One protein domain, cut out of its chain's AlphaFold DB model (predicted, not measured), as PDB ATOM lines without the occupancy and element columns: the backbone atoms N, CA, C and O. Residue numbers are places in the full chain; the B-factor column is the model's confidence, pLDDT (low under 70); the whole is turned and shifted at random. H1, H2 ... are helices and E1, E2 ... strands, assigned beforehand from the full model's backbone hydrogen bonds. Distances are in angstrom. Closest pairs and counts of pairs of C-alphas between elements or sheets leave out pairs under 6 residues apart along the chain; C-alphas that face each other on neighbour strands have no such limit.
ATOM      1  N   LEU A  43      55.147  16.143   6.964       70.44
ATOM      2  CA  LEU A  43      54.094  16.991   7.516       70.44
ATOM      3  C   LEU A  43      53.723  16.501   8.909       70.44
ATOM      4  O   LEU A  43      53.644  15.296   9.143       70.44
ATOM      5  N   ILE A  44      53.451  17.442   9.808       75.56
ATOM      6  CA  ILE A  44      52.754  17.161  11.060       75.56
ATOM      7  C   ILE A  44      51.267  17.412  10.823       75.56
ATOM      8  O   ILE A  44      50.887  18.494  10.380       75.56
ATOM      9  N   VAL A  45      50.433  16.408  11.085       79.06
ATOM     10  CA  VAL A  45      48.982  16.457  10.871       79.06
ATOM     11  C   VAL A  45      48.223  16.298  12.181       79.06
ATOM     12  O   VAL A  45      48.617  15.511  13.047       79.06
ATOM     13  N   GLY A  46      47.116  17.028  12.318       82.50
ATOM     14  CA  GLY A  46      46.217  16.945  13.465       82.50
ATOM     15  C   GLY A  46      45.314  15.719  13.398       82.50
ATOM     16  O   GLY A  46      44.256  15.754  12.777       82.50
ATOM     17  N   LEU A  47      45.670  14.632  14.088       85.69
ATOM     18  CA  LEU A  47      44.795  13.457  14.201       85.69
ATOM     19  C   LEU A  47      43.478  13.803  14.902       85.69
ATOM     20  O   LEU A  47      42.431  13.259  14.550       85.69
ATOM     21  N   PHE A  48      43.509  14.734  15.860       86.19
ATOM     22  CA  PHE A  48      42.294  15.266  16.480       86.19
ATOM     23  C   PHE A  48      41.368  15.922  15.442       86.19
ATOM     24  O   PHE A  48      40.168  15.656  15.454       86.19
ATOM     25  N   ALA A  49      41.912  16.701  14.500       87.06
ATOM     26  CA  ALA A  49      41.130  17.379  13.472       87.06
ATOM     27  C   ALA A  49      40.475  16.363  12.529       87.06
ATOM     28  O   ALA A  49      39.290  16.471  12.231       87.06
ATOM     29  N   LEU A  50      41.188  15.303  12.143       91.38
ATOM     30  CA  LEU A  50      40.620  14.238  11.311       91.38
ATOM     31  C   LEU A  50      39.480  13.492  12.021       91.38
ATOM     32  O   LEU A  50      38.474  13.155  11.392       91.38
ATOM     33  N   ARG A  51      39.608  13.253  13.332       93.25
ATOM     34  CA  ARG A  51      38.545  12.639  14.145       93.25
ATOM     35  C   ARG A  51      37.315  13.544  14.231       93.25
ATOM     36  O   ARG A  51      36.204  13.058  14.033       93.25
ATOM     37  N   LEU A  52      37.513  14.846  14.446       90.81
ATOM     38  CA  LEU A  52      36.422  15.823  14.455       90.81
ATOM     39  C   LEU A  52      35.755  15.931  13.075       90.81
ATOM     40  O   LEU A  52      34.532  15.930  12.986       90.81
ATOM     41  N   ALA A  53      36.525  15.933  11.984       93.12
ATOM     42  CA  ALA A  53      35.978  15.926  10.627       93.12
ATOM     43  C   ALA A  53      35.115  14.679  10.377       93.12
ATOM     44  O   ALA A  53      34.009  14.785   9.846       93.12
ATOM     45  N   LYS A  54      35.574  13.497  10.814       95.75
ATOM     46  CA  LYS A  54      34.797  12.251  10.734       95.75
ATOM     47  C   LYS A  54      33.472  12.368  11.493       95.75
ATOM     48  O   LYS A  54      32.429  12.053  10.922       95.75
ATOM     49  N   GLN A  55      33.500  12.838  12.742       93.88
ATOM     50  CA  GLN A  55      32.290  13.051  13.548       93.88
ATOM     51  C   GLN A  55      31.327  14.038  12.878       93.88
ATOM     52  O   GLN A  55      30.128  13.772  12.782       93.88
ATOM     53  N   LEU A  56      31.855  15.138  12.339       92.31
ATOM     54  CA  LEU A  56      31.054  16.149  11.665       92.31
ATOM     55  C   LEU A  56      30.360  15.572  10.427       92.31
ATOM     56  O   LEU A  56      29.146  15.699  10.287       92.31
ATOM     57  N   ILE A  57      31.101  14.865   9.570       95.69
ATOM     58  CA  ILE A  57      30.569  14.212   8.361       95.69
ATOM     59  C   ILE A  57      29.507  13.158   8.703       95.69
ATOM     60  O   ILE A  57      28.514  13.020   7.979       95.69
ATOM     61  N   GLN A  58      29.672  12.428   9.809       95.19
ATOM     62  CA  GLN A  58      28.664  11.481  10.287       95.19
ATOM     63  C   GLN A  58      27.345  12.181  10.643       95.19
ATOM     64  O   GLN A  58      26.285  11.640  10.328       95.19
ATOM     65  N   GLY A  59      27.404  13.386  11.217       91.38
ATOM     66  CA  GLY A  59      26.228  14.192  11.553       91.38
ATOM     67  C   GLY A  59      25.538  14.866  10.359       91.38
ATOM     68  O   GLY A  59      24.373  15.259  10.475       91.38
ATOM     69  N   LEU A  60      26.217  15.017   9.219       92.88
ATOM     70  CA  LEU A  60      25.645  15.626   8.014       92.88
ATOM     71  C   LEU A  60      24.675  14.687   7.288       92.88
ATOM     72  O   LEU A  60      24.791  13.460   7.352       92.88
ATOM     73  N   ASP A  61      23.754  15.292   6.536       92.00
ATOM     74  CA  ASP A  61      22.912  14.565   5.590       92.00
ATOM     75  C   ASP A  61      23.780  13.874   4.525       92.00
ATOM     76  O   ASP A  61      24.910  14.283   4.231       92.00
ATOM     77  N   ARG A  62      23.257  12.800   3.929       93.00
ATOM     78  CA  ARG A  62      24.001  12.029   2.929       93.00
ATOM     79  C   ARG A  62      24.287  12.888   1.692       93.00
ATOM     80  O   ARG A  62      23.363  13.395   1.067       93.00
ATOM     81  N   TYR A  63      25.558  12.971   1.302       93.00
ATOM     82  CA  TYR A  63      26.007  13.669   0.096       93.00
ATOM     83  C   TYR A  63      26.874  12.758  -0.797       93.00
ATOM     84  O   TYR A  63      27.440  11.771  -0.306       93.00
ATOM     85  N   PRO A  64      27.001  13.047  -2.110       94.31
ATOM     86  CA  PRO A  64      27.845  12.261  -3.008       94.31
ATOM     87  C   PRO A  64      29.307  12.234  -2.544       94.31
ATOM     88  O   PRO A  64      29.944  13.276  -2.405       94.31
ATOM     89  N   GLY A  65      29.840  11.034  -2.310       93.56
ATOM     90  CA  GLY A  65      31.204  10.838  -1.807       93.56
ATOM     91  C   GLY A  65      31.330  10.745  -0.284       93.56
ATOM     92  O   GLY A  65      32.410  10.406   0.182       93.56
ATOM     93  N   ARG A  66      30.252  10.936   0.497       95.50
ATOM     94  CA  ARG A  66      30.288  10.831   1.972       95.50
ATOM     95  C   ARG A  66      30.882   9.513   2.471       95.50
ATOM     96  O   ARG A  66      31.737   9.523   3.345       95.50
ATOM     97  N   GLU A  67      30.450   8.385   1.913       97.12
ATOM     98  CA  GLU A  67      30.939   7.066   2.349       97.12
ATOM     99  C   GLU A  67      32.413   6.855   1.988       97.12
ATOM    100  O   GLU A  67      33.169   6.285   2.766       97.12
ATOM    101  N   THR A  68      32.847   7.376   0.837       97.06
ATOM    102  CA  THR A  68      34.259   7.374   0.438       97.06
ATOM    103  C   THR A  68      35.100   8.247   1.370       97.06
ATOM    104  O   THR A  68      36.182   7.832   1.777       97.06
ATOM    105  N   ASP A  69      34.590   9.423   1.750       96.38
ATOM    106  CA  ASP A  69      35.246  10.334   2.693       96.38
ATOM    107  C   ASP A  69      35.412   9.671   4.068       96.38
ATOM    108  O   ASP A  69      36.505   9.670   4.633       96.38
ATOM    109  N   LEU A  70      34.343   9.053   4.585       97.44
ATOM    110  CA  LEU A  70      34.359   8.337   5.862       97.44
ATOM    111  C   LEU A  70      35.299   7.129   5.834       97.44
ATOM    112  O   LEU A  70      36.065   6.945   6.776       97.44
ATOM    113  N   ALA A  71      35.281   6.336   4.761       97.31
ATOM    114  CA  ALA A  71      36.167   5.185   4.612       97.31
ATOM    115  C   ALA A  71      37.644   5.601   4.551       97.31
ATOM    116  O   ALA A  71      38.493   4.949   5.159       97.31
ATOM    117  N   TRP A  72      37.958   6.703   3.860       97.38
ATOM    118  CA  TRP A  72      39.322   7.227   3.826       97.38
ATOM    119  C   TRP A  72      39.772   7.716   5.206       97.38
ATOM    120  O   TRP A  72      40.872   7.374   5.635       97.38
ATOM    121  N   LEU A  73      38.921   8.459   5.927       96.38
ATOM    122  CA  LEU A  73      39.219   8.920   7.288       96.38
ATOM    123  C   LEU A  73      39.430   7.744   8.247       96.38
ATOM    124  O   LEU A  73      40.389   7.756   9.015       96.38
ATOM    125  N   GLU A  74      38.580   6.717   8.175       96.94
ATOM    126  CA  GLU A  74      38.717   5.488   8.962       96.94
ATOM    127  C   GLU A  74      40.058   4.804   8.691       96.94
ATOM    128  O   GLU A  74      40.832   4.542   9.611       96.94
ATOM    129  N   HIS A  75      40.363   4.566   7.415       96.38
ATOM    130  CA  HIS A  75      41.593   3.900   7.018       96.38
ATOM    131  C   HIS A  75      42.833   4.704   7.425       96.38
ATOM    132  O   HIS A  75      43.775   4.140   7.984       96.38
ATOM    133  N   PHE A  76      42.831   6.023   7.211       94.44
ATOM    134  CA  PHE A  76      43.949   6.879   7.598       94.44
ATOM    135  C   PHE A  76      44.178   6.858   9.116       94.44
ATOM    136  O   PHE A  76      45.320   6.711   9.559       94.44
ATOM    137  N   LEU A  77      43.104   6.968   9.905       94.75
ATOM    138  CA  LEU A  77      43.159   6.990  11.368       94.75
ATOM    139  C   LEU A  77      43.500   5.625  11.982       94.75
ATOM    140  O   LEU A  77      44.095   5.602  13.054       94.75
ATOM    141  N   SER A  78      43.193   4.511  11.307       95.44
ATOM    142  CA  SER A  78      43.423   3.146  11.818       95.44
ATOM    143  C   SER A  78      44.884   2.838  12.168       95.44
ATOM    144  O   SER A  78      45.154   1.970  12.992       95.44
ATOM    145  N   ALA A  79      45.831   3.577  11.581       92.00
ATOM    146  CA  ALA A  79      47.257   3.432  11.855       92.00
ATOM    147  C   ALA A  79      47.710   4.100  13.168       92.00
ATOM    148  O   ALA A  79      48.865   3.944  13.559       92.00
ATOM    149  N   TYR A  80      46.843   4.870  13.835       88.56
ATOM    150  CA  TYR A  80      47.208   5.680  14.994       88.56
ATOM    151  C   TYR A  80      46.320   5.379  16.199       88.56
ATOM    152  O   TYR A  80      45.092   5.393  16.112       88.56
ATOM    153  N   HIS A  81      46.946   5.195  17.362       89.50
ATOM    154  CA  HIS A  81      46.212   5.066  18.618       89.50
ATOM    155  C   HIS A  81      45.458   6.363  18.958       89.50
ATOM    156  O   HIS A  81      45.894   7.464  18.601       89.50
ATOM    157  N   VAL A  82      44.333   6.241  19.668       84.06
ATOM    158  CA  VAL A  82      43.469   7.379  20.031       84.06
ATOM    159  C   VAL A  82      44.203   8.444  20.858       84.06
ATOM    160  O   VAL A  82      43.936   9.630  20.686       84.06
ATOM    161  N   ASP A  83      45.198   8.034  21.650       84.25
ATOM    162  CA  ASP A  83      45.980   8.920  22.531       84.25
ATOM    163  C   ASP A  83      46.949   9.855  21.795       84.25
ATOM    164  O   ASP A  83      47.491  10.783  22.396       84.25
ATOM    165  N   TYR A  84      47.214   9.615  20.507       79.88
ATOM    166  CA  TYR A  84      48.037  10.519  19.708       79.88
ATOM    167  C   TYR A  84      47.164  11.617  19.110       79.88
ATOM    168  O   TYR A  84      46.201  11.347  18.383       79.88
ATOM    169  N   ALA A  85      47.512  12.866  19.414       78.31
ATOM    170  CA  ALA A  85      46.840  14.048  18.884       78.31
ATOM    171  C   ALA A  85      47.425  14.468  17.530       78.31
ATOM    172  O   ALA A  85      46.700  14.991  16.685       78.31
ATOM    173  N   LEU A  86      48.714  14.209  17.312       79.50
ATOM    174  CA  LEU A  86      49.451  14.592  16.113       79.50
ATOM    175  C   LEU A  86      50.121  13.369  15.488       79.50
ATOM    176  O   LEU A  86      50.469  12.418  16.188       79.50
ATOM    177  N   ALA A  87      50.352  13.415  14.182       77.56
ATOM    178  CA  ALA A  87      51.185  12.441  13.490       77.56
ATOM    179  C   ALA A  87      52.166  13.132  12.556       77.56
ATOM    180  O   ALA A  87      51.801  14.070  11.853       77.56
ATOM    181  N   LYS A  88      53.390  12.618  12.505       80.44
ATOM    182  CA  LYS A  88      54.331  12.903  11.433       80.44
ATOM    183  C   LYS A  88      54.087  11.931  10.280       80.44
ATOM    184  O   LYS A  88      53.960  10.727  10.500       80.44
ATOM    185  N   ILE A  89      53.986  12.460   9.065       77.94
ATOM    186  CA  ILE A  89      53.826  11.678   7.835       77.94
ATOM    187  C   ILE A  89      54.799  12.150   6.758       77.94
ATOM    188  O   ILE A  89      54.972  13.351   6.555       77.94
ATOM    189  N   SER A  90      55.368  11.203   6.018       76.38
ATOM    190  CA  SER A  90      56.307  11.454   4.922       76.38
ATOM    191  C   SER A  90      55.932  10.698   3.644       76.38
ATOM    192  O   SER A  90      55.039   9.842   3.633       76.38
ATOM    193  N   GLY A  91      56.596  11.053   2.538       82.19
ATOM    194  CA  GLY A  91      56.517  10.333   1.265       82.19
ATOM    195  C   GLY A  91      55.094  10.203   0.688       82.19
ATOM    196  O   GLY A  91      54.283  11.121   0.823       82.19
ATOM    197  N   PRO A  92      54.735   9.057   0.076       88.31
ATOM    198  CA  PRO A  92      53.433   8.881  -0.577       88.31
ATOM    199  C   PRO A  92      52.221   9.095   0.342       88.31
ATOM    200  O   PRO A  92      51.162   9.529  -0.116       88.31
ATOM    201  N   ARG A  93      52.358   8.818   1.649       84.44
ATOM    202  CA  ARG A  93      51.288   9.032   2.637       84.44
ATOM    203  C   ARG A  93      51.001  10.522   2.824       84.44
ATOM    204  O   ARG A  93      49.836  10.912   2.880       84.44
ATOM    205  N   ARG A  94      52.053  11.346   2.868       82.62
ATOM    206  CA  ARG A  94      51.962  12.811   2.888       82.62
ATOM    207  C   ARG A  94      51.260  13.336   1.639       82.62
ATOM    208  O   ARG A  94      50.313  14.112   1.747       82.62
ATOM    209  N   ASP A  95      51.695  12.896   0.464       82.81
ATOM    210  CA  ASP A  95      51.170  13.408  -0.805       82.81
ATOM    211  C   ASP A  95      49.687  13.041  -0.983       82.81
ATOM    212  O   ASP A  95      48.866  13.881  -1.363       82.81
ATOM    213  N   ASN A  96      49.312  11.810  -0.613       87.50
ATOM    214  CA  ASN A  96      47.916  11.378  -0.611       87.50
ATOM    215  C   ASN A  96      47.058  12.171   0.391       87.50
ATOM    216  O   ASN A  96      45.929  12.544   0.054       87.50
ATOM    217  N   TYR A  97      47.591  12.460   1.586       87.38
ATOM    218  CA  TYR A  97      46.919  13.259   2.613       87.38
ATOM    219  C   TYR A  97      46.552  14.653   2.098       87.38
ATOM    220  O   TYR A  97      45.381  15.033   2.145       87.38
ATOM    221  N   VAL A  98      47.525  15.392   1.548       83.88
ATOM    222  CA  VAL A  98      47.340  16.789   1.115       83.88
ATOM    223  C   VAL A  98      46.231  16.915   0.072       83.88
ATOM    224  O   VAL A  98      45.397  17.822   0.145       83.88
ATOM    225  N   VAL A  99      46.193  15.997  -0.893       87.62
ATOM    226  CA  VAL A  99      45.182  16.009  -1.956       87.62
ATOM    227  C   VAL A  99      43.820  15.580  -1.419       87.62
ATOM    228  O   VAL A  99      42.807  16.235  -1.670       87.62
ATOM    229  N   THR A 100      43.776  14.473  -0.680       92.06
ATOM    230  CA  THR A 100      42.506  13.840  -0.317       92.06
ATOM    231  C   THR A 100      41.788  14.609   0.779       92.06
ATOM    232  O   THR A 100      40.611  14.942   0.623       92.06
ATOM    233  N   TYR A 101      42.495  14.964   1.852       90.06
ATOM    234  CA  TYR A 101      41.884  15.611   3.007       90.06
ATOM    235  C   TYR A 101      41.329  16.998   2.662       90.06
ATOM    236  O   TYR A 101      40.196  17.320   3.024       90.06
ATOM    237  N   ARG A 102      42.041  17.781   1.838       88.81
ATOM    238  CA  ARG A 102      41.540  19.071   1.334       88.81
ATOM    239  C   ARG A 102      40.210  18.924   0.587       88.81
ATOM    240  O   ARG A 102      39.306  19.747   0.752       88.81
ATOM    241  N   ASN A 103      40.081  17.883  -0.232       92.44
ATOM    242  CA  ASN A 103      38.860  17.614  -0.987       92.44
ATOM    243  C   ASN A 103      37.704  17.175  -0.078       92.44
ATOM    244  O   ASN A 103      36.574  17.623  -0.284       92.44
ATOM    245  N   ILE A 104      37.991  16.360   0.943       93.75
ATOM    246  CA  ILE A 104      37.022  15.967   1.975       93.75
ATOM    247  C   ILE A 104      36.491  17.211   2.693       93.75
ATOM    248  O   ILE A 104      35.283  17.441   2.701       93.75
ATOM    249  N   VAL A 105      37.378  18.065   3.216       91.25
ATOM    250  CA  VAL A 105      36.988  19.295   3.924       91.25
ATOM    251  C   VAL A 105      36.166  20.212   3.018       91.25
ATOM    252  O   VAL A 105      35.141  20.749   3.437       91.25
ATOM    253  N   SER A 106      36.555  20.361   1.746       91.62
ATOM    254  CA  SER A 106      35.797  21.171   0.788       91.62
ATOM    255  C   SER A 106      34.377  20.644   0.565       91.62
ATOM    256  O   SER A 106      33.428  21.430   0.579       91.62
ATOM    257  N   ARG A 107      34.205  19.326   0.395       93.69
ATOM    258  CA  ARG A 107      32.877  18.705   0.262       93.69
ATOM    259  C   ARG A 107      32.060  18.859   1.536       93.69
ATOM    260  O   ARG A 107      30.912  19.285   1.450       93.69
ATOM    261  N   MET A 108      32.653  18.572   2.691       93.00
ATOM    262  CA  MET A 108      32.022  18.697   4.005       93.00
ATOM    263  C   MET A 108      31.470  20.113   4.236       93.00
ATOM    264  O   MET A 108      30.298  20.269   4.570       93.00
ATOM    265  N   LYS A 109      32.273  21.154   3.977       91.31
ATOM    266  CA  LYS A 109      31.880  22.564   4.173       91.31
ATOM    267  C   LYS A 109      30.746  23.034   3.261       91.31
ATOM    268  O   LYS A 109      30.048  23.982   3.601       91.31
ATOM    269  N   ARG A 110      30.576  22.414   2.090       92.38
ATOM    270  CA  ARG A 110      29.530  22.786   1.118       92.38
ATOM    271  C   ARG A 110      28.143  22.273   1.498       92.38
ATOM    272  O   ARG A 110      27.175  22.637   0.835       92.38
ATOM    273  N   GLN A 111      28.036  21.419   2.514       93.06
ATOM    274  CA  GLN A 111      26.754  20.826   2.874       93.06
ATOM    275  C   GLN A 111      25.857  21.844   3.599       93.06
ATOM    276  O   GLN A 111      26.338  22.531   4.499       93.06
ATOM    277  N   PRO A 112      24.549  21.924   3.284       88.12
ATOM    278  CA  PRO A 112      23.651  22.933   3.858       88.12
ATOM    279  C   PRO A 112      23.602  22.949   5.392       88.12
ATOM    280  O   PRO A 112      23.521  24.010   6.001       88.12
ATOM    281  N   ARG A 113      23.688  21.775   6.033       87.94
ATOM    282  CA  ARG A 113      23.662  21.638   7.501       87.94
ATOM    283  C   ARG A 113      25.036  21.726   8.164       87.94
ATOM    284  O   ARG A 113      25.111  21.577   9.382       87.94
ATOM    285  N   TYR A 114      26.100  21.988   7.401       89.38
ATOM    286  CA  TYR A 114      27.449  22.141   7.946       89.38
ATOM    287  C   TYR A 114      27.516  23.156   9.094       89.38
ATOM    288  O   TYR A 114      27.989  22.768  10.158       89.38
ATOM    289  N   PRO A 115      26.997  24.395   8.962       84.75
ATOM    290  CA  PRO A 115      27.112  25.379  10.038       84.75
ATOM    291  C   PRO A 115      26.424  24.927  11.328       84.75
ATOM    292  O   PRO A 115      26.971  25.096  12.410       84.75
ATOM    293  N   VAL A 116      25.250  24.299  11.209       84.62
ATOM    294  CA  VAL A 116      24.482  23.801  12.360       84.62
ATOM    295  C   VAL A 116      25.250  22.688  13.068       84.62
ATOM    296  O   VAL A 116      25.492  22.779  14.266       84.62
ATOM    297  N   ARG A 117      25.701  21.670  12.324       86.62
ATOM    298  CA  ARG A 117      26.450  20.545  12.907       86.62
ATOM    299  C   ARG A 117      27.799  20.964  13.480       86.62
ATOM    300  O   ARG A 117      28.209  20.446  14.509       86.62
ATOM    301  N   PHE A 118      28.470  21.913  12.836       85.50
ATOM    302  CA  PHE A 118      29.725  22.470  13.327       85.50
ATOM    303  C   PHE A 118      29.524  23.160  14.683       85.50
ATOM    304  O   PHE A 118      30.299  22.923  15.602       85.50
ATOM    305  N   MET A 119      28.455  23.950  14.839       81.38
ATOM    306  CA  MET A 119      28.136  24.607  16.111       81.38
ATOM    307  C   MET A 119      27.688  23.630  17.204       81.38
ATOM    308  O   MET A 119      28.039  23.831  18.360       81.38
ATOM    309  N   GLU A 120      26.956  22.566  16.861       82.88
ATOM    310  CA  GLU A 120      26.576  21.504  17.811       82.88
ATOM    311  C   GLU A 120      27.790  20.755  18.381       82.88
ATOM    312  O   GLU A 120      27.733  20.252  19.499       82.88
ATOM    313  N   MET A 121      28.885  20.677  17.622       81.94
ATOM    314  CA  MET A 121      30.131  20.051  18.062       81.94
ATOM    315  C   MET A 121      31.018  20.963  18.908       81.94
ATOM    316  O   MET A 121      32.003  20.466  19.452       81.94
ATOM    317  N   ASN A 122      30.719  22.263  19.003       78.56
ATOM    318  CA  ASN A 122      31.536  23.191  19.773       78.56
ATOM    319  C   ASN A 122      31.447  22.836  21.272       78.56
ATOM    320  O   ASN A 122      30.375  22.996  21.861       78.56
ATOM    321  N   PRO A 123      32.543  22.366  21.899       69.50
ATOM    322  CA  PRO A 123      32.543  22.016  23.317       69.50
ATOM    323  C   PRO A 123      32.537  23.260  24.216       69.50
ATOM    324  O   PRO A 123      32.277  23.142  25.412       69.50
ATOM    325  N   ASP A 124      32.810  24.448  23.660       65.62
ATOM    326  CA  ASP A 124      32.668  25.693  24.396       65.62
ATOM    327  C   ASP A 124      31.188  26.073  24.517       65.62
ATOM    328  O   ASP A 124      30.570  26.687  23.642       65.62
ATOM    329  N   ASP A 143      40.959  18.924  32.582       67.38
ATOM    330  CA  ASP A 143      41.958  19.006  31.510       67.38
ATOM    331  C   ASP A 143      41.445  18.390  30.197       67.38
ATOM    332  O   ASP A 143      41.781  18.864  29.113       67.38
ATOM    333  N   ALA A 144      40.561  17.389  30.283       70.38
ATOM    334  CA  ALA A 144      39.918  16.769  29.127       70.38
ATOM    335  C   ALA A 144      38.965  17.728  28.390       70.38
ATOM    336  O   ALA A 144      38.990  17.796  27.161       70.38
ATOM    337  N   GLU A 145      38.151  18.493  29.122       69.31
ATOM    338  CA  GLU A 145      37.238  19.487  28.540       69.31
ATOM    339  C   GLU A 145      38.017  20.645  27.914       69.31
ATOM    340  O   GLU A 145      37.736  21.042  26.782       69.31
ATOM    341  N   ARG A 146      39.066  21.120  28.597       70.81
ATOM    342  CA  ARG A 146      39.974  22.144  28.058       70.81
ATOM    343  C   ARG A 146      40.630  21.671  26.763       70.81
ATOM    344  O   ARG A 146      40.636  22.396  25.772       70.81
ATOM    345  N   LEU A 147      41.137  20.438  26.739       73.19
ATOM    346  CA  LEU A 147      41.761  19.859  25.551       73.19
ATOM    347  C   LEU A 147      40.768  19.696  24.392       73.19
ATOM    348  O   LEU A 147      41.144  19.885  23.233       73.19
ATOM    349  N   ALA A 148      39.502  19.381  24.677       77.00
ATOM    350  CA  ALA A 148      38.457  19.317  23.658       77.00
ATOM    351  C   ALA A 148      38.209  20.687  23.007       77.00
ATOM    352  O   ALA A 148      38.146  20.761  21.778       77.00
ATOM    353  N   VAL A 149      38.143  21.763  23.803       74.44
ATOM    354  CA  VAL A 149      38.031  23.147  23.303       74.44
ATOM    355  C   VAL A 149      39.213  23.497  22.403       74.44
ATOM    356  O   VAL A 149      39.002  23.919  21.269       74.44
ATOM    357  N   ILE A 150      40.443  23.223  22.846       74.25
ATOM    358  CA  ILE A 150      41.657  23.492  22.056       74.25
ATOM    359  C   ILE A 150      41.620  22.740  20.721       74.25
ATOM    360  O   ILE A 150      41.825  23.327  19.661       74.25
ATOM    361  N   ASN A 151      41.330  21.437  20.752       79.31
ATOM    362  CA  ASN A 151      41.287  20.620  19.542       79.31
ATOM    363  C   ASN A 151      40.205  21.093  18.564       79.31
ATOM    364  O   ASN A 151      40.427  21.072  17.354       79.31
ATOM    365  N   PHE A 152      39.048  21.528  19.068       77.62
ATOM    366  CA  PHE A 152      37.989  22.082  18.231       77.62
ATOM    367  C   PHE A 152      38.404  23.414  17.596       77.62
ATOM    368  O   PHE A 152      38.244  23.578  16.387       77.62
ATOM    369  N   SER A 153      38.981  24.338  18.369       72.75
ATOM    370  CA  SER A 153      39.469  25.629  17.866       72.75
ATOM    371  C   SER A 153      40.566  25.470  16.812       72.75
ATOM    372  O   SER A 153      40.500  26.105  15.759       72.75
ATOM    373  N   ASP A 154      41.531  24.580  17.040       74.31
ATOM    374  CA  ASP A 154      42.607  24.326  16.080       74.31
ATOM    375  C   ASP A 154      42.081  23.682  14.792       74.31
ATOM    376  O   ASP A 154      42.450  24.097  13.691       74.31
ATOM    377  N   ALA A 155      41.168  22.712  14.910       77.50
ATOM    378  CA  ALA A 155      40.537  22.085  13.751       77.50
ATOM    379  C   ALA A 155      39.699  23.100  12.956       77.50
ATOM    380  O   ALA A 155      39.756  23.138  11.728       77.50
ATOM    381  N   ALA A 156      38.970  23.977  13.653       71.38
ATOM    382  CA  ALA A 156      38.234  25.076  13.045       71.38
ATOM    383  C   ALA A 156      39.166  26.009  12.252       71.38
ATOM    384  O   ALA A 156      38.860  26.332  11.100       71.38
ATOM    385  N   GLY A 157      40.315  26.383  12.826       64.31
ATOM    386  CA  GLY A 157      41.351  27.159  12.145       64.31
ATOM    387  C   GLY A 157      41.881  26.460  10.888       64.31
ATOM    388  O   GLY A 157      41.913  27.069   9.816       64.31
ATOM    389  N   GLU A 158      42.202  25.165  10.976       67.94
ATOM    390  CA  GLU A 158      42.676  24.353   9.844       67.94
ATOM    391  C   GLU A 158      41.643  24.272   8.706       67.94
ATOM    392  O   GLU A 158      41.985  24.325   7.522       67.94
ATOM    393  N   TRP A 159      40.353  24.204   9.038       70.94
ATOM    394  CA  TRP A 159      39.275  24.182   8.047       70.94
ATOM    395  C   TRP A 159      38.936  25.567   7.479       70.94
ATOM    396  O   TRP A 159      38.077  25.674   6.594       70.94
ATOM    397  N   GLY A 160      39.585  26.635   7.953       49.72
ATOM    398  CA  GLY A 160      39.330  28.016   7.548       49.72
ATOM    399  C   GLY A 160      38.037  28.587   8.134       49.72
ATOM    400  O   GLY A 160      37.276  29.230   7.409       49.72
ATOM    401  N   SER A 161      37.752  28.288   9.403       41.53
ATOM    402  CA  SER A 161      36.665  28.861  10.205       41.53
ATOM    403  C   SER A 161      37.236  29.893  11.184       41.53
ATOM    404  O   SER A 161      38.143  29.591  11.955       41.53
ATOM    405  N   THR A 162      36.719  31.122  11.160       35.50
ATOM    406  CA  THR A 162      37.099  32.221  12.068       35.50
ATOM    407  C   THR A 162      36.295  32.159  13.368       35.50
ATOM    408  O   THR A 162      35.471  33.032  13.633       35.50
ATOM    409  N   VAL A 163      36.480  31.103  14.164       39.81
ATOM    410  CA  VAL A 163      35.958  31.080  15.540       39.81
ATOM    411  C   VAL A 163      36.928  31.864  16.422       39.81
ATOM    412  O   VAL A 163      38.112  31.539  16.483       39.81
ATOM    413  N   SER A 164      36.442  32.925  17.067       37.84
ATOM    414  CA  SER A 164      37.244  33.752  17.971       37.84
ATOM    415  C   SER A 164      37.668  32.944  19.198       37.84
ATOM    416  O   SER A 164      36.821  32.494  19.962       37.84
ATOM    417  N   ILE A 165      38.977  32.794  19.395       39.66
ATOM    418  CA  ILE A 165      39.557  32.193  20.600       39.66
ATOM    419  C   ILE A 165      39.498  33.235  21.738       39.66
ATOM    420  O   ILE A 165      39.901  34.383  21.514       39.66
ATOM    421  N   PRO A 166      39.013  32.901  22.951       40.47
ATOM    422  CA  PRO A 166      39.015  33.826  24.083       40.47
ATOM    423  C   PRO A 166      40.437  34.294  24.442       40.47
ATOM    424  O   PRO A 166      41.311  33.509  24.804       40.47
ATOM    425  N   ALA A 167      40.671  35.609  24.391       40.31
ATOM    426  CA  ALA A 167      41.998  36.233  24.502       40.31
ATOM    427  C   ALA A 167      42.750  36.002  25.833       40.31
ATOM    428  O   ALA A 167      43.918  36.359  25.937       40.31
ATOM    429  N   ARG A 168      42.102  35.436  26.862       41.62
ATOM    430  CA  ARG A 168      42.720  35.131  28.168       41.62
ATOM    431  C   ARG A 168      43.146  33.667  28.330       41.62
ATOM    432  O   ARG A 168      43.743  33.336  29.349       41.62
ATOM    433  N   GLU A 169      42.859  32.813  27.349       43.72
ATOM    434  CA  GLU A 169      43.225  31.389  27.372       43.72
ATOM    435  C   GLU A 169      44.391  31.059  26.436       43.72
ATOM    436  O   GLU A 169      45.045  30.045  26.647       43.72
ATOM    437  N   ALA A 170      44.730  31.947  25.493       39.41
ATOM    438  CA  ALA A 170      45.797  31.743  24.510       39.41
ATOM    439  C   ALA A 170      47.138  31.302  25.136       39.41
ATOM    440  O   ALA A 170      47.741  30.345  24.661       39.41
ATOM    441  N   ASP A 171      47.554  31.914  26.249       39.44
ATOM    442  CA  ASP A 171      48.839  31.599  26.892       39.44
ATOM    443  C   ASP A 171      48.852  30.219  27.579       39.44
ATOM    444  O   ASP A 171      49.861  29.517  27.541       39.44
ATOM    445  N   ARG A 172      47.723  29.773  28.157       44.78
ATOM    446  CA  ARG A 172      47.593  28.427  28.762       44.78
ATOM    447  C   ARG A 172      47.254  27.344  27.732       44.78
ATOM    448  O   ARG A 172      47.509  26.166  27.963       44.78
ATOM    449  N   MET A 173      46.690  27.736  26.589       46.47
ATOM    450  CA  MET A 173      46.448  26.859  25.441       46.47
ATOM    451  C   MET A 173      47.753  26.480  24.736       46.47
ATOM    452  O   MET A 173      47.871  25.342  24.287       46.47
ATOM    453  N   ILE A 174      48.739  27.385  24.684       46.25
ATOM    454  CA  ILE A 174      50.088  27.094  24.170       46.25
ATOM    455  C   ILE A 174      50.759  26.006  25.021       46.25
ATOM    456  O   ILE A 174      51.235  25.013  24.480       46.25
ATOM    457  N   GLU A 175      50.687  26.121  26.351       47.38
ATOM    458  CA  GLU A 175      51.290  25.156  27.283       47.38
ATOM    459  C   GLU A 175      50.684  23.740  27.170       47.38
ATOM    460  O   GLU A 175      51.392  22.742  27.299       47.38
ATOM    461  N   LEU A 176      49.383  23.627  26.871       49.88
ATOM    462  CA  LEU A 176      48.709  22.343  26.623       49.88
ATOM    463  C   LEU A 176      48.931  21.812  25.196       49.88
ATOM    464  O   LEU A 176      48.976  20.596  24.989       49.88
ATOM    465  N   ALA A 177      49.091  22.694  24.204       49.19
ATOM    466  CA  ALA A 177      49.449  22.312  22.839       49.19
ATOM    467  C   ALA A 177      50.877  21.742  22.763       49.19
ATOM    468  O   ALA A 177      51.101  20.782  22.021       49.19
ATOM    469  N   ASP A 178      51.800  22.252  23.582       51.56
ATOM    470  CA  ASP A 178      53.180  21.763  23.696       51.56
ATOM    471  C   ASP A 178      53.276  20.350  24.306       51.56
ATOM    472  O   ASP A 178      54.249  19.632  24.079       51.56
ATOM    473  N   GLN A 179      52.240  19.892  25.018       59.53
ATOM    474  CA  GLN A 179      52.164  18.538  25.591       59.53
ATOM    475  C   GLN A 179      51.603  17.487  24.614       59.53
ATOM    476  O   GLN A 179      51.442  16.314  24.969       59.53
ATOM    477  N   ARG A 180      51.274  17.869  23.372       64.50
ATOM    478  CA  ARG A 180      50.656  16.957  22.400       64.50
ATOM    479  C   ARG A 180      51.599  15.825  22.009       64.50
ATOM    480  O   ARG A 180      52.663  16.030  21.429       64.50
ATOM    481  N   ARG A 181      51.146  14.588  22.231       63.84
ATOM    482  CA  ARG A 181      51.856  13.388  21.774       63.84
ATOM    483  C   ARG A 181      51.840  13.315  20.248       63.84
ATOM    484  O   ARG A 181      50.769  13.260  19.632       63.84
ATOM    485  N   VAL A 182      53.035  13.262  19.667       65.44
ATOM    486  CA  VAL A 182      53.264  13.063  18.233       65.44
ATOM    487  C   VAL A 182      53.531  11.585  17.970       65.44
ATOM    488  O   VAL A 182      54.423  10.993  18.573       65.44
ATOM    489  N   ALA A 183      52.755  10.979  17.075       65.94
ATOM    490  CA  ALA A 183      53.066   9.670  16.518       65.94
ATOM    491  C   ALA A 183      54.082   9.813  15.375       65.94
ATOM    492  O   ALA A 183      53.873  10.617  14.466       65.94
TER     493      ALA A 183
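What this domain is: This is residues 43 to 124 and 143 to 183 of the 202 residues of an uncharacterized protein of Leptosphaeria maculans (strain JN3 / isolate v23.1.3 / race Av1-4-5-6-7-8) (UniProt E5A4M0). A small ribbon of two strands, E1 and E2, sits at one end of a loose up-and-down bundle of helices H1, H2 and H3, and H4 crosses the other end of H1. H5 packs crosswise on the first part of H1, and H6 lies beyond H5, farthest from the middle. The 123 printed residues hold six named helices and two named strands in the order E1 H1 H2 E2 H3 H4 H5 H6, with sheet order E1 - E2, antiparallel, and the class is mostly helix. The whole is compact, with a radius of gyration of the C-alphas of 14.5 A and spans of 41 by 35 by 21 A.

Where its parts are: Find C-alpha 43 at (54.094, 16.991, 7.516), where E1, residues 43 to 46, begins. Its neighbour E2, residues 86 to 90, is 13.5 A long. H1 takes residues 47 to 59, 18.8 A, and H2 residues 66 to 77, 16.4 A. Go to C-alpha 91 at (56.517, 10.333, 1.265); from there H3 runs to residue 109, 27.7 A, the longest helix. H4 is residues 114 to 120, H5 residues 143 to 158, 22.3 A, and H6 residues 170 to 177, ending at C-alpha 177 at (49.449, 22.312, 22.839).

How they stand to each other: Start at E1 and E2, antiparallel at 150 degrees, where N 43 and O 89 are 2.8 A apart and N 87 and O 45 2.9 A, within hydrogen-bond range. Residues 86 to 87 of E2 also pair, parallel, with residues 182 to 183. The closest C-alphas of E1 and H3 are those of Leu 43 and Arg 94, 6.6 A. Next look at H1, the hub. It forms a helical hairpin with H2, touching it at a shallow tilt of 25 degrees, opposite ways, closest at C-alphas 54 and 70, 6.3 A. H1, H2 and H3 make a bundle, up and down, each helix running against the one before it. H3 is close to H1 but not clearly touching, with C-alphas 57 and 108 at 6.4 A. Residues 56 to 59 of H1 touch H4, about perpendicular at 74 degrees, closest at C-alphas 56 and 117, 6.5 A. Residues 48 to 52 touch H5 at 81 degrees, about perpendicular, closest at C-alphas 49 and 155, 4.8 A. H5 and H6 only just touch, with 3 pairs of C-alphas within 8 A, closest at 150 and 173, 6.8 A. H3 and H5 are apart. Every O i to N i+4 pair is within hydrogen-bond range in H1, H2, H4 and H5; in H3 it is 14 of 15 and in H6 3 of 4.

The domain as a whole: The C-alphas of Pro 64 and Arg 168 are the two farthest apart, 41.4 A. Residues 125 to 142 are not printed, and C-alphas 124 and 143 stand 13.5 A apart across the cut. The link from H5 to H6 is long, 11 residues. The mean pLDDT of the printed part is 78.2, and 30 residues are under 70, among them residues 160 to 183.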